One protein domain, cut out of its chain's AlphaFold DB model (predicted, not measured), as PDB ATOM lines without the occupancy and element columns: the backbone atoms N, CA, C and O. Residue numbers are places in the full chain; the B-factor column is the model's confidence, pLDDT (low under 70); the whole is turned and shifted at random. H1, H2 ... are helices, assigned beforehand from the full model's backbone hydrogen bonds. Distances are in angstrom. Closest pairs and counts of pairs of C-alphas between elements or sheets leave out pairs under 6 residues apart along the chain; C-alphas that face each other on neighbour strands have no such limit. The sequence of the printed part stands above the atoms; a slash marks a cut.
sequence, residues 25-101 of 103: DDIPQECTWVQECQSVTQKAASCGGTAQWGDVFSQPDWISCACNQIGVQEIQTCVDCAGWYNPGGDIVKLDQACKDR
ATOM      1  N   ASP A  25      96.628 107.796 102.914       81.38
ATOM      2  CA  ASP A  25      97.080 107.398 104.258       81.38
ATOM      3  C   ASP A  25      97.921 106.113 104.271       81.38
ATOM      4  O   ASP A  25      98.705 105.919 105.201       81.38
ATOM      5  N   ASP A  26      97.872 105.313 103.205       82.06
ATOM      6  CA  ASP A  26      98.736 104.136 103.037       82.06
ATOM      7  C   ASP A  26     100.166 104.484 102.612       82.06
ATOM      8  O   ASP A  26     101.048 103.618 102.596       82.06
ATOM      9  N   ILE A  27     100.420 105.747 102.254       86.81
ATOM     10  CA  ILE A  27     101.759 106.229 101.921       86.81
ATOM     11  C   ILE A  27     102.507 106.498 103.234       86.81
ATOM     12  O   ILE A  27     102.105 107.395 103.983       86.81
ATOM     13  N   PRO A  28     103.634 105.811 103.511       89.25
ATOM     14  CA  PRO A  28     104.482 106.161 104.644       89.25
ATOM     15  C   PRO A  28     104.854 107.641 104.591       89.25
ATOM     16  O   PRO A  28     105.065 108.190 103.506       89.25
ATOM     17  N   GLN A  29     104.953 108.302 105.744       89.12
ATOM     18  CA  GLN A  29     105.209 109.745 105.799       89.12
ATOM     19  C   GLN A  29     106.463 110.128 104.990       89.12
ATOM     20  O   GLN A  29     106.480 111.144 104.290       89.12
ATOM     21  N   GLU A  30     107.474 109.263 105.021       91.75
ATOM     22  CA  GLU A  30     108.741 109.352 104.303       91.75
ATOM     23  C   GLU A  30     108.608 109.251 102.781       91.75
ATOM     24  O   GLU A  30     109.546 109.618 102.084       91.75
ATOM     25  N   CYS A  31     107.467 108.801 102.260       89.06
ATOM     26  CA  CYS A  31     107.181 108.632 100.833       89.06
ATOM     27  C   CYS A  31     106.123 109.613 100.310       89.06
ATOM     28  O   CYS A  31     105.832 109.626  99.116       89.06
ATOM     29  N   THR A  32     105.564 110.481 101.161       89.06
ATOM     30  CA  THR A  32     104.509 111.440 100.770       89.06
ATOM     31  C   THR A  32     104.947 112.459  99.713       89.06
ATOM     32  O   THR A  32     104.101 113.023  99.019       89.06
ATOM     33  N   TRP A  33     106.256 112.689  99.558       89.56
ATOM     34  CA  TRP A  33     106.837 113.564  98.534       89.56
ATOM     35  C   TRP A  33     107.101 112.855  97.196       89.56
ATOM     36  O   TRP A  33     107.429 113.521  96.212       89.56
ATOM     37  N   VAL A  34     106.949 111.529  97.140       91.69
ATOM     38  CA  VAL A  34     107.091 110.738  95.914       91.69
ATOM     39  C   VAL A  34     105.811 110.887  95.094       91.69
ATOM     40  O   VAL A  34     104.735 110.443  95.503       91.69
ATOM     41  N   GLN A  35     105.915 111.533  93.931       92.69
ATOM     42  CA  GLN A  35     104.759 111.834  93.078       92.69
ATOM     43  C   GLN A  35     104.056 110.560  92.602       92.69
ATOM     44  O   GLN A  35     102.829 110.510  92.540       92.69
ATOM     45  N   GLU A  36     104.825 109.509  92.331       93.50
ATOM     46  CA  GLU A  36     104.318 108.206  91.928       93.50
ATOM     47  C   GLU A  36     103.440 107.588  93.018       93.50
ATOM     48  O   GLU A  36     102.399 107.031  92.693       93.50
ATOM     49  N   CYS A  37     103.758 107.766  94.305       90.25
ATOM     50  CA  CYS A  37     102.899 107.276  95.385       90.25
ATOM     51  C   CYS A  37     101.564 108.012  95.474       90.25
ATOM     52  O   CYS A  37     100.516 107.393  95.678       90.25
ATOM     53  N   GLN A  38     101.571 109.328  95.262       91.31
ATOM     54  CA  GLN A  38     100.328 110.097  95.198       91.31
ATOM     55  C   GLN A  38      99.479 109.677  93.993       91.31
ATOM     56  O   GLN A  38      98.260 109.568  94.093       91.31
ATOM     57  N   SER A  39     100.118 109.406  92.857       92.00
ATOM     58  CA  SER A  39      99.425 108.998  91.638       92.00
ATOM     59  C   SER A  39      98.875 107.567  91.728       92.00
ATOM     60  O   SER A  39      97.716 107.341  91.382       92.00
ATOM     61  N   VAL A  40      99.644 106.618  92.280       90.38
ATOM     62  CA  VAL A  40      99.204 105.237  92.569       90.38
ATOM     63  C   VAL A  40      97.938 105.244  93.418       90.38
ATOM     64  O   VAL A  40      96.943 104.628  93.042       90.38
ATOM     65  N   THR A  41      97.947 105.981  94.529       89.00
ATOM     66  CA  THR A  41      96.814 106.022  95.463       89.00
ATOM     67  C   THR A  41      95.591 106.713  94.866       89.00
ATOM     68  O   THR A  41      94.480 106.212  95.005       89.00
ATOM     69  N   GLN A  42      95.767 107.800  94.108       88.75
ATOM     70  CA  GLN A  42      94.666 108.460  93.395       88.75
ATOM     71  C   GLN A  42      94.030 107.564  92.323       88.75
ATOM     72  O   GLN A  42      92.806 107.521  92.198       88.75
ATOM     73  N   LYS A  43      94.844 106.842  91.546       89.75
ATOM     74  CA  LYS A  43      94.366 105.934  90.493       89.75
ATOM     75  C   LYS A  43      93.711 104.681  91.061       89.75
ATOM     76  O   LYS A  43      92.696 104.246  90.529       89.75
ATOM     77  N   ALA A  44      94.251 104.124  92.142       87.00
ATOM     78  CA  ALA A  44      93.618 103.020  92.854       87.00
ATOM     79  C   ALA A  44      92.264 103.456  93.437       87.00
ATOM     80  O   ALA A  44      91.253 102.788  93.223       87.00
ATOM     81  N   ALA A  45      92.211 104.640  94.059       84.12
ATOM     82  CA  ALA A  45      90.977 105.201  94.600       84.12
ATOM     83  C   ALA A  45      89.913 105.515  93.535       84.12
ATOM     84  O   ALA A  45      88.715 105.406  93.806       84.12
ATOM     85  N   SER A  46      90.321 105.865  92.310       85.94
ATOM     86  CA  SER A  46      89.389 106.152  91.211       85.94
ATOM     87  C   SER A  46      88.613 104.916  90.739       85.94
ATOM     88  O   SER A  46      87.521 105.053  90.185       85.94
ATOM     89  N   CYS A  47      89.138 103.713  90.987       82.69
ATOM     90  CA  CYS A  47      88.499 102.448  90.627       82.69
ATOM     91  C   CYS A  47      87.292 102.088  91.499       82.69
ATOM     92  O   CYS A  47      86.641 101.070  91.258       82.69
ATOM     93  N   GLY A  48      86.969 102.915  92.496       71.00
ATOM     94  CA  GLY A  48      85.972 102.568  93.497       71.00
ATOM     95  C   GLY A  48      86.483 101.419  94.358       71.00
ATOM     96  O   GLY A  48      87.682 101.263  94.515       71.00
ATOM     97  N   GLY A  49      85.590 100.624  94.930       63.12
ATOM     98  CA  GLY A  49      85.952  99.544  95.844       63.12
ATOM     99  C   GLY A  49      85.110  99.670  97.096       63.12
ATOM    100  O   GLY A  49      85.388 100.463  97.984       63.12
ATOM    101  N   THR A  50      84.020  98.920  97.142       54.69
ATOM    102  CA  THR A  50      83.330  98.668  98.405       54.69
ATOM    103  C   THR A  50      83.874  97.342  98.866       54.69
ATOM    104  O   THR A  50      83.582  96.331  98.231       54.69
ATOM    105  N   ALA A  51      84.690  97.323  99.916       54.91
ATOM    106  CA  ALA A  51      85.069  96.093 100.591       54.91
ATOM    107  C   ALA A  51      83.789  95.431 101.128       54.91
ATOM    108  O   ALA A  51      83.418  95.623 102.282       54.91
ATOM    109  N   GLN A  52      83.059  94.679 100.293       47.50
ATOM    110  CA  GLN A  52      81.784  94.076 100.694       47.50
ATOM    111  C   GLN A  52      81.996  93.072 101.847       47.50
ATOM    112  O   GLN A  52      81.040  92.728 102.535       47.50
ATOM    113  N   TRP A  53      83.258  92.679 102.097       49.12
ATOM    114  CA  TRP A  53      83.699  91.786 103.171       49.12
ATOM    115  C   TRP A  53      85.070  92.149 103.787       49.12
ATOM    116  O   TRP A  53      85.695  91.292 104.405       49.12
ATOM    117  N   GLY A  54      85.531  93.400 103.653       55.62
ATOM    118  CA  GLY A  54      86.729  93.894 104.362       55.62
ATOM    119  C   GLY A  54      88.093  93.690 103.684       55.62
ATOM    120  O   GLY A  54      89.100  93.882 104.349       55.62
ATOM    121  N   ASP A  55      88.140  93.297 102.403       72.00
ATOM    122  CA  ASP A  55      89.381  93.308 101.612       72.00
ATOM    123  C   ASP A  55      89.092  93.584 100.125       72.00
ATOM    124  O   ASP A  55      88.415  92.802  99.447       72.00
ATOM    125  N   VAL A  56      89.587  94.700  99.596       74.38
ATOM    126  CA  VAL A  56      89.457  95.069  98.176       74.38
ATOM    127  C   VAL A  56      90.431  94.276  97.289       74.38
ATOM    128  O   VAL A  56      90.118  94.037  96.122       74.38
ATOM    129  N   PHE A  57      91.527  93.736  97.832       80.00
ATOM    130  CA  PHE A  57      92.415  92.813  97.109       80.00
ATOM    131  C   PHE A  57      91.757  91.452  96.825       80.00
ATOM    132  O   PHE A  57      92.246  90.677  96.006       80.00
ATOM    133  N   SER A  58      90.605  91.161  97.433       78.81
ATOM    134  CA  SER A  58      89.787  89.996  97.072       78.81
ATOM    135  C   SER A  58      88.887  90.228  95.849       78.81
ATOM    136  O   SER A  58      88.227  89.291  95.399       78.81
ATOM    137  N   GLN A  59      88.843  91.451  95.299       82.12
ATOM    138  CA  GLN A  59      87.961  91.840  94.194       82.12
ATOM    139  C   GLN A  59      88.731  91.909  92.867       82.12
ATOM    140  O   GLN A  59      89.446  92.886  92.617       82.12
ATOM    141  N   PRO A  60      88.554  90.924  91.963       83.56
ATOM    142  CA  PRO A  60      89.288  90.884  90.702       83.56
ATOM    143  C   PRO A  60      89.011  92.095  89.813       83.56
ATOM    144  O   PRO A  60      89.928  92.577  89.160       83.56
ATOM    145  N   ASP A  61      87.781  92.617  89.807       85.00
ATOM    146  CA  ASP A  61      87.407  93.782  88.992       85.00
ATOM    147  C   ASP A  61      88.103  95.064  89.459       85.00
ATOM    148  O   ASP A  61      88.528  95.880  88.636       85.00
ATOM    149  N   TRP A  62      88.285  95.220  90.772       86.62
ATOM    150  CA  TRP A  62      89.005  96.360  91.325       86.62
ATOM    151  C   TRP A  62      90.495  96.284  91.007       86.62
ATOM    152  O   TRP A  62      91.039  97.222  90.424       86.62
ATOM    153  N   ILE A  63      91.130  95.136  91.290       87.19
ATOM    154  CA  ILE A  63      92.520  94.864  90.892       87.19
ATOM    155  C   ILE A  63      92.657  95.074  89.378       87.19
ATOM    156  O   ILE A  63      93.660  95.604  88.888       87.19
ATOM    157  N   SER A  64      91.610  94.702  88.631       89.00
ATOM    158  CA  SER A  64      91.571  94.853  87.190       89.00
ATOM    159  C   SER A  64      91.688  96.307  86.754       89.00
ATOM    160  O   SER A  64      92.551  96.674  85.952       89.00
ATOM    161  N   CYS A  65      90.841  97.144  87.335       88.38
ATOM    162  CA  CYS A  65      90.837  98.572  87.104       88.38
ATOM    163  C   CYS A  65      92.145  99.233  87.567       88.38
ATOM    164  O   CYS A  65      92.767  99.951  86.782       88.38
ATOM    165  N   ALA A  66      92.595  98.959  88.797       89.44
ATOM    166  CA  ALA A  66      93.730  99.644  89.408       89.44
ATOM    167  C   ALA A  66      95.013  99.422  88.595       89.44
ATOM    168  O   ALA A  66      95.623 100.387  88.137       89.44
ATOM    169  N   CYS A  67      95.373  98.168  88.292       90.00
ATOM    170  CA  CYS A  67      96.606  97.904  87.538       90.00
ATOM    171  C   CYS A  67      96.516  98.270  86.051       90.00
ATOM    172  O   CYS A  67      97.542  98.330  85.385       90.00
ATOM    173  N   ASN A  68      95.315  98.501  85.507       91.44
ATOM    174  CA  ASN A  68      95.178  99.030  84.146       91.44
ATOM    175  C   ASN A  68      95.415 100.550  84.101       91.44
ATOM    176  O   ASN A  68      95.839 101.070  83.071       91.44
ATOM    177  N   GLN A  69      95.118 101.267  85.190       91.00
ATOM    178  CA  GLN A  69      95.342 102.714  85.292       91.00
ATOM    179  C   GLN A  69      96.756 103.065  85.768       91.00
ATOM    180  O   GLN A  69      97.322 104.091  85.368       91.00
ATOM    181  N   ILE A  70      97.311 102.239  86.651       90.06
ATOM    182  CA  ILE A  70      98.623 102.439  87.258       90.06
ATOM    183  C   ILE A  70      99.684 101.808  86.358       90.06
ATOM    184  O   ILE A  70      99.615 100.625  86.030       90.06
ATOM    185  N   GLY A  71     100.679 102.592  85.948       87.50
ATOM    186  CA  GLY A  71     101.778 102.067  85.142       87.50
ATOM    187  C   GLY A  71     102.686 101.140  85.955       87.50
ATOM    188  O   GLY A  71     102.936 101.384  87.132       87.50
ATOM    189  N   VAL A  72     103.267 100.120  85.314       88.38
ATOM    190  CA  VAL A  72     104.205  99.177  85.969       88.38
ATOM    191  C   VAL A  72     105.393  99.901  86.615       88.38
ATOM    192  O   VAL A  72     105.798  99.576  87.724       88.38
ATOM    193  N   GLN A  73     105.949 100.909  85.941       90.12
ATOM    194  CA  GLN A  73     107.074 101.673  86.485       90.12
ATOM    195  C   GLN A  73     106.649 102.600  87.631       90.12
ATOM    196  O   GLN A  73     107.400 102.809  88.572       90.12
ATOM    197  N   GLU A  74     105.434 103.131  87.561       91.44
ATOM    198  CA  GLU A  74     104.877 104.044  88.555       91.44
ATOM    199  C   GLU A  74     104.614 103.324  89.883       91.44
ATOM    200  O   GLU A  74     105.045 103.796  90.935       91.44
ATOM    201  N   ILE A  75     103.985 102.144  89.836       91.69
ATOM    202  CA  ILE A  75     103.790 101.336  91.042       91.69
ATOM    203  C   ILE A  75     105.120 100.860  91.620       91.69
ATOM    204  O   ILE A  75     105.304 100.938  92.831       91.69
ATOM    205  N   GLN A  76     106.076 100.467  90.771       93.56
ATOM    206  CA  GLN A  76     107.395 100.033  91.226       93.56
ATOM    207  C   GLN A  76     108.143 101.160  91.949       93.56
ATOM    208  O   GLN A  76     108.632 100.927  93.047       93.56
ATOM    209  N   THR A  77     108.170 102.385  91.408       94.06
ATOM    210  CA  THR A  77     108.801 103.535  92.087       94.06
ATOM    211  C   THR A  77     108.170 103.799  93.452       94.06
ATOM    212  O   THR A  77     108.876 104.108  94.413       94.06
ATOM    213  N   CYS A  78     106.845 103.668  93.567       92.88
ATOM    214  CA  CYS A  78     106.202 103.848  94.859       92.88
ATOM    215  C   CYS A  78     106.520 102.710  95.840       92.88
ATOM    216  O   CYS A  78     106.851 102.978  96.994       92.88
ATOM    217  N   VAL A  79     106.482 101.452  95.391       94.44
ATOM    218  CA  VAL A  79     106.875 100.278  96.190       94.44
ATOM    219  C   VAL A  79     108.329 100.370  96.642       94.44
ATOM    220  O   VAL A  79     108.628 100.044  97.787       94.44
ATOM    221  N   ASP A  80     109.223 100.877  95.795       94.50
ATOM    222  CA  ASP A  80     110.636 101.072  96.120       94.50
ATOM    223  C   ASP A  80     110.852 102.095  97.236       94.50
ATOM    224  O   ASP A  80     111.913 102.084  97.846       94.50
ATOM    225  N   CYS A  81     109.885 102.969  97.525       92.31
ATOM    226  CA  CYS A  81     109.902 103.804  98.723       92.31
ATOM    227  C   CYS A  81     109.118 103.135  99.856       92.31
ATOM    228  O   CYS A  81     109.662 102.854 100.925       92.31
ATOM    229  N   ALA A  82     107.840 102.834  99.612       91.69
ATOM    230  CA  ALA A  82     106.910 102.363 100.628       91.69
ATOM    231  C   ALA A  82     107.333 101.021 101.239       91.69
ATOM    232  O   ALA A  82     107.182 100.827 102.439       91.69
ATOM    233  N   GLY A  83     107.932 100.126 100.456       92.06
ATOM    234  CA  GLY A  83     108.390  98.813 100.901       92.06
ATOM    235  C   GLY A  83     109.544  98.851 101.906       92.06
ATOM    236  O   GLY A  83     109.685  97.911 102.685       92.06
ATOM    237  N   TRP A  84     110.335  99.931 101.959       92.06
ATOM    238  CA  TRP A  84     111.372 100.088 102.991       92.06
ATOM    239  C   TRP A  84     110.787 100.400 104.365       92.06
ATOM    240  O   TRP A  84     111.333  99.960 105.376       92.06
ATOM    241  N   TYR A  85     109.690 101.156 104.399       90.94
ATOM    242  CA  TYR A  85     109.070 101.640 105.634       90.94
ATOM    243  C   TYR A  85     107.880 100.776 106.070       90.94
ATOM    244  O   TYR A  85     107.633 100.613 107.262       90.94
ATOM    245  N   ASN A  86     107.165 100.188 105.110       88.12
ATOM    246  CA  ASN A  86     106.002  99.334 105.319       88.12
ATOM    247  C   ASN A  86     105.955  98.181 104.285       88.12
ATOM    248  O   ASN A  86     105.135  98.199 103.363       88.12
ATOM    249  N   PRO A  87     106.805  97.144 104.427       84.00
ATOM    250  CA  PRO A  87     106.919  96.038 103.465       84.00
ATOM    251  C   PRO A  87     105.655  95.174 103.319       84.00
ATOM    252  O   PRO A  87     105.582  94.359 102.405       84.00
ATOM    253  N   GLY A  88     104.673  95.320 104.216       83.94
ATOM    254  CA  GLY A  88     103.378  94.635 104.153       83.94
ATOM    255  C   GLY A  88     102.189  95.568 103.912       83.94
ATOM    256  O   GLY A  88     101.052  95.126 104.070       83.94
ATOM    257  N   GLY A  89     102.437  96.841 103.594       87.44
ATOM    258  CA  GLY A  89     101.396  97.843 103.371       87.44
ATOM    259  C   GLY A  89     100.623  97.634 102.073       87.44
ATOM    260  O   GLY A  89     101.036  96.877 101.190       87.44
ATOM    261  N   ASP A  90      99.510  98.346 101.935       88.75
ATOM    262  CA  ASP A  90      98.559  98.138 100.841       88.75
ATOM    263  C   ASP A  90      99.129  98.516  99.464       88.75
ATOM    264  O   ASP A  90      98.807  97.883  98.462       88.75
ATOM    265  N   ILE A  91     100.111  99.422  99.413       89.31
ATOM    266  CA  ILE A  91     100.893  99.727  98.201       89.31
ATOM    267  C   ILE A  91     101.694  98.504  97.714       89.31
ATOM    268  O   ILE A  91     101.724  98.218  96.517       89.31
ATOM    269  N   VAL A  92     102.328  97.759  98.626       90.94
ATOM    270  CA  VAL A  92     103.113  96.559  98.280       90.94
ATOM    271  C   VAL A  92     102.184  95.406  97.896       90.94
ATOM    272  O   VAL A  92     102.445  94.693  96.926       90.94
ATOM    273  N   LYS A  93     101.061  95.252  98.608       90.12
ATOM    274  CA  LYS A  93     100.022  94.275  98.246       90.12
ATOM    275  C   LYS A  93      99.434  94.556  96.868       90.12
ATOM    276  O   LYS A  93      99.206  93.611  96.118       90.12
ATOM    277  N   LEU A  94      99.223  95.826  96.514       89.31
ATOM    278  CA  LEU A  94      98.723  96.216  95.199       89.31
ATOM    279  C   LEU A  94      99.673  95.785  94.084       89.31
ATOM    280  O   LEU A  94      99.222  95.198  93.107       89.31
ATOM    281  N   ASP A  95     100.977  96.016  94.235       92.31
ATOM    282  CA  ASP A  95     101.973  95.580  93.251       92.31
ATOM    283  C   ASP A  95     101.991  94.063  93.081       92.31
ATOM    284  O   ASP A  95     101.953  93.559  91.955       92.31
ATOM    285  N   GLN A  96     101.953  93.328  94.193       90.88
ATOM    286  CA  GLN A  96     101.868  91.874  94.151       90.88
ATOM    287  C   GLN A  96     100.576  91.409  93.465       90.88
ATOM    288  O   GLN A  96     100.630  90.570  92.568       90.88
ATOM    289  N   ALA A  97      99.430  92.008  93.799       89.44
ATOM    290  CA  ALA A  97      98.153  91.712  93.157       89.44
ATOM    291  C   ALA A  97      98.198  91.994  91.648       89.44
ATOM    292  O   ALA A  97      97.711  91.186  90.861       89.44
ATOM    293  N   CYS A  98      98.829  93.093  91.226       89.31
ATOM    294  CA  CYS A  98      99.013  93.428  89.817       89.31
ATOM    295  C   CYS A  98      99.901  92.425  89.074       89.31
ATOM    296  O   CYS A  98      99.596  92.087  87.930       89.31
ATOM    297  N   LYS A  99     100.963  91.925  89.715       89.88
ATOM    298  CA  LYS A  99     101.857  90.888  89.169       89.88
ATOM    299  C   LYS A  99     101.186  89.513  89.104       89.88
ATOM    300  O   LYS A  99     101.418  88.769  88.153       89.88
ATOM    301  N   ASP A 100     100.329  89.201  90.073       86.19
ATOM    302  CA  ASP A 100      99.633  87.916  90.181       86.19
ATOM    303  C   ASP A 100      98.373  87.816  89.310       86.19
ATOM    304  O   ASP A 100      97.786  86.732  89.202       86.19
ATOM    305  N   ARG A 101      97.957  88.906  88.646       76.12
ATOM    306  CA  ARG A 101      96.869  88.879  87.659       76.12
ATOM    307  C   ARG A 101      97.205  87.902  86.535       76.12
ATOM    308  O   ARG A 101      97.913  88.226  85.583       76.12
TER     309      ARG A 101
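Overview. This is residues 25 to 101 of the 103 residues of an uncharacterized protein of Cercospora beticola (UniProt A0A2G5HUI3). Two helical hairpins, H1 with H2 and H3 with H4, pack crosswise into one compact body, and the contacts run round from H1 to H2, H4, H3 and back to H1. The long loop of residues 47 to 59 lies at one end of the longest axis, and residues 25 to 34 form a stretch before H1. The printed part has 77 residues, with four named helices in the order H1, H2, H3, H4 and no named strand; its class is all helix. It is compact, with a radius of gyration of the C-alphas of 11.5 A, and its rounded outline spans 31 by 23 by 21 A.

Along the chain. Start at Asp 25 and go on to C-alpha 35 at (104.759, 111.834, 93.078), where H1 begins; it holds residues 35 to 46 and is 16.5 A long from first to last C-alpha. After the loop, look for H2 in residues 60 to 69, 14.3 A long. H3, the longest helix, begins at C-alpha 72, at (104.205, 99.177, 85.969), and runs through residues 72 to 85 over 20.4 A. H4 holds residues 90 to 100, is 14.8 A long, and ends at C-alpha 100, at (99.633, 87.916, 90.181).

Arrangement. Begin with H1 and H2, a helical hairpin: they touch, with the C-alphas of Ala 44 and Ala 66 closest at 4.8 A, and run opposite ways at a steep tilt of 41 degrees. H1 touches H2 with residues 43 to 44 alone. With residues 36 to 40 alone H1 touches residues 74 to 78 of H3; the closest C-alphas, of Cys 37 and Cys 78, are 4.8 A apart. Their lines are about perpendicular at 73 degrees, only just past steep. H3 and H4 form the second helical hairpin: they touch at the C-alphas of Val 79 and Val 92, the closest at 5.7 A, and run opposite ways at a steep tilt of 44 degrees. H4 also touches H2, about perpendicular at 82 degrees, with the C-alphas of Cys 67 and Cys 98 closest at 5.6 A. H1 and H4 are close but not clearly touching: their closest C-alphas, of Thr 41 and Ile 91, are 8.0 A apart. H2 and H3 meet only through their link. In H1, H2 and H4 every O i to N i+4 pair is within hydrogen-bond range; in H3, 8 of 10 are.

Size, cuts and confidence. Look for the two C-alphas farthest apart at Trp 33 and Trp 53, 32.1 A from each other. The printed part has no cut from residue 25 to 101. The link from H1 to H2 is long, with 13 residues, while those from H2 to H3 and from H3 to H4 are tight. The mean pLDDT of the printed part is 85.4, and in the B-factor column you will find residues 49 to 54 under 70.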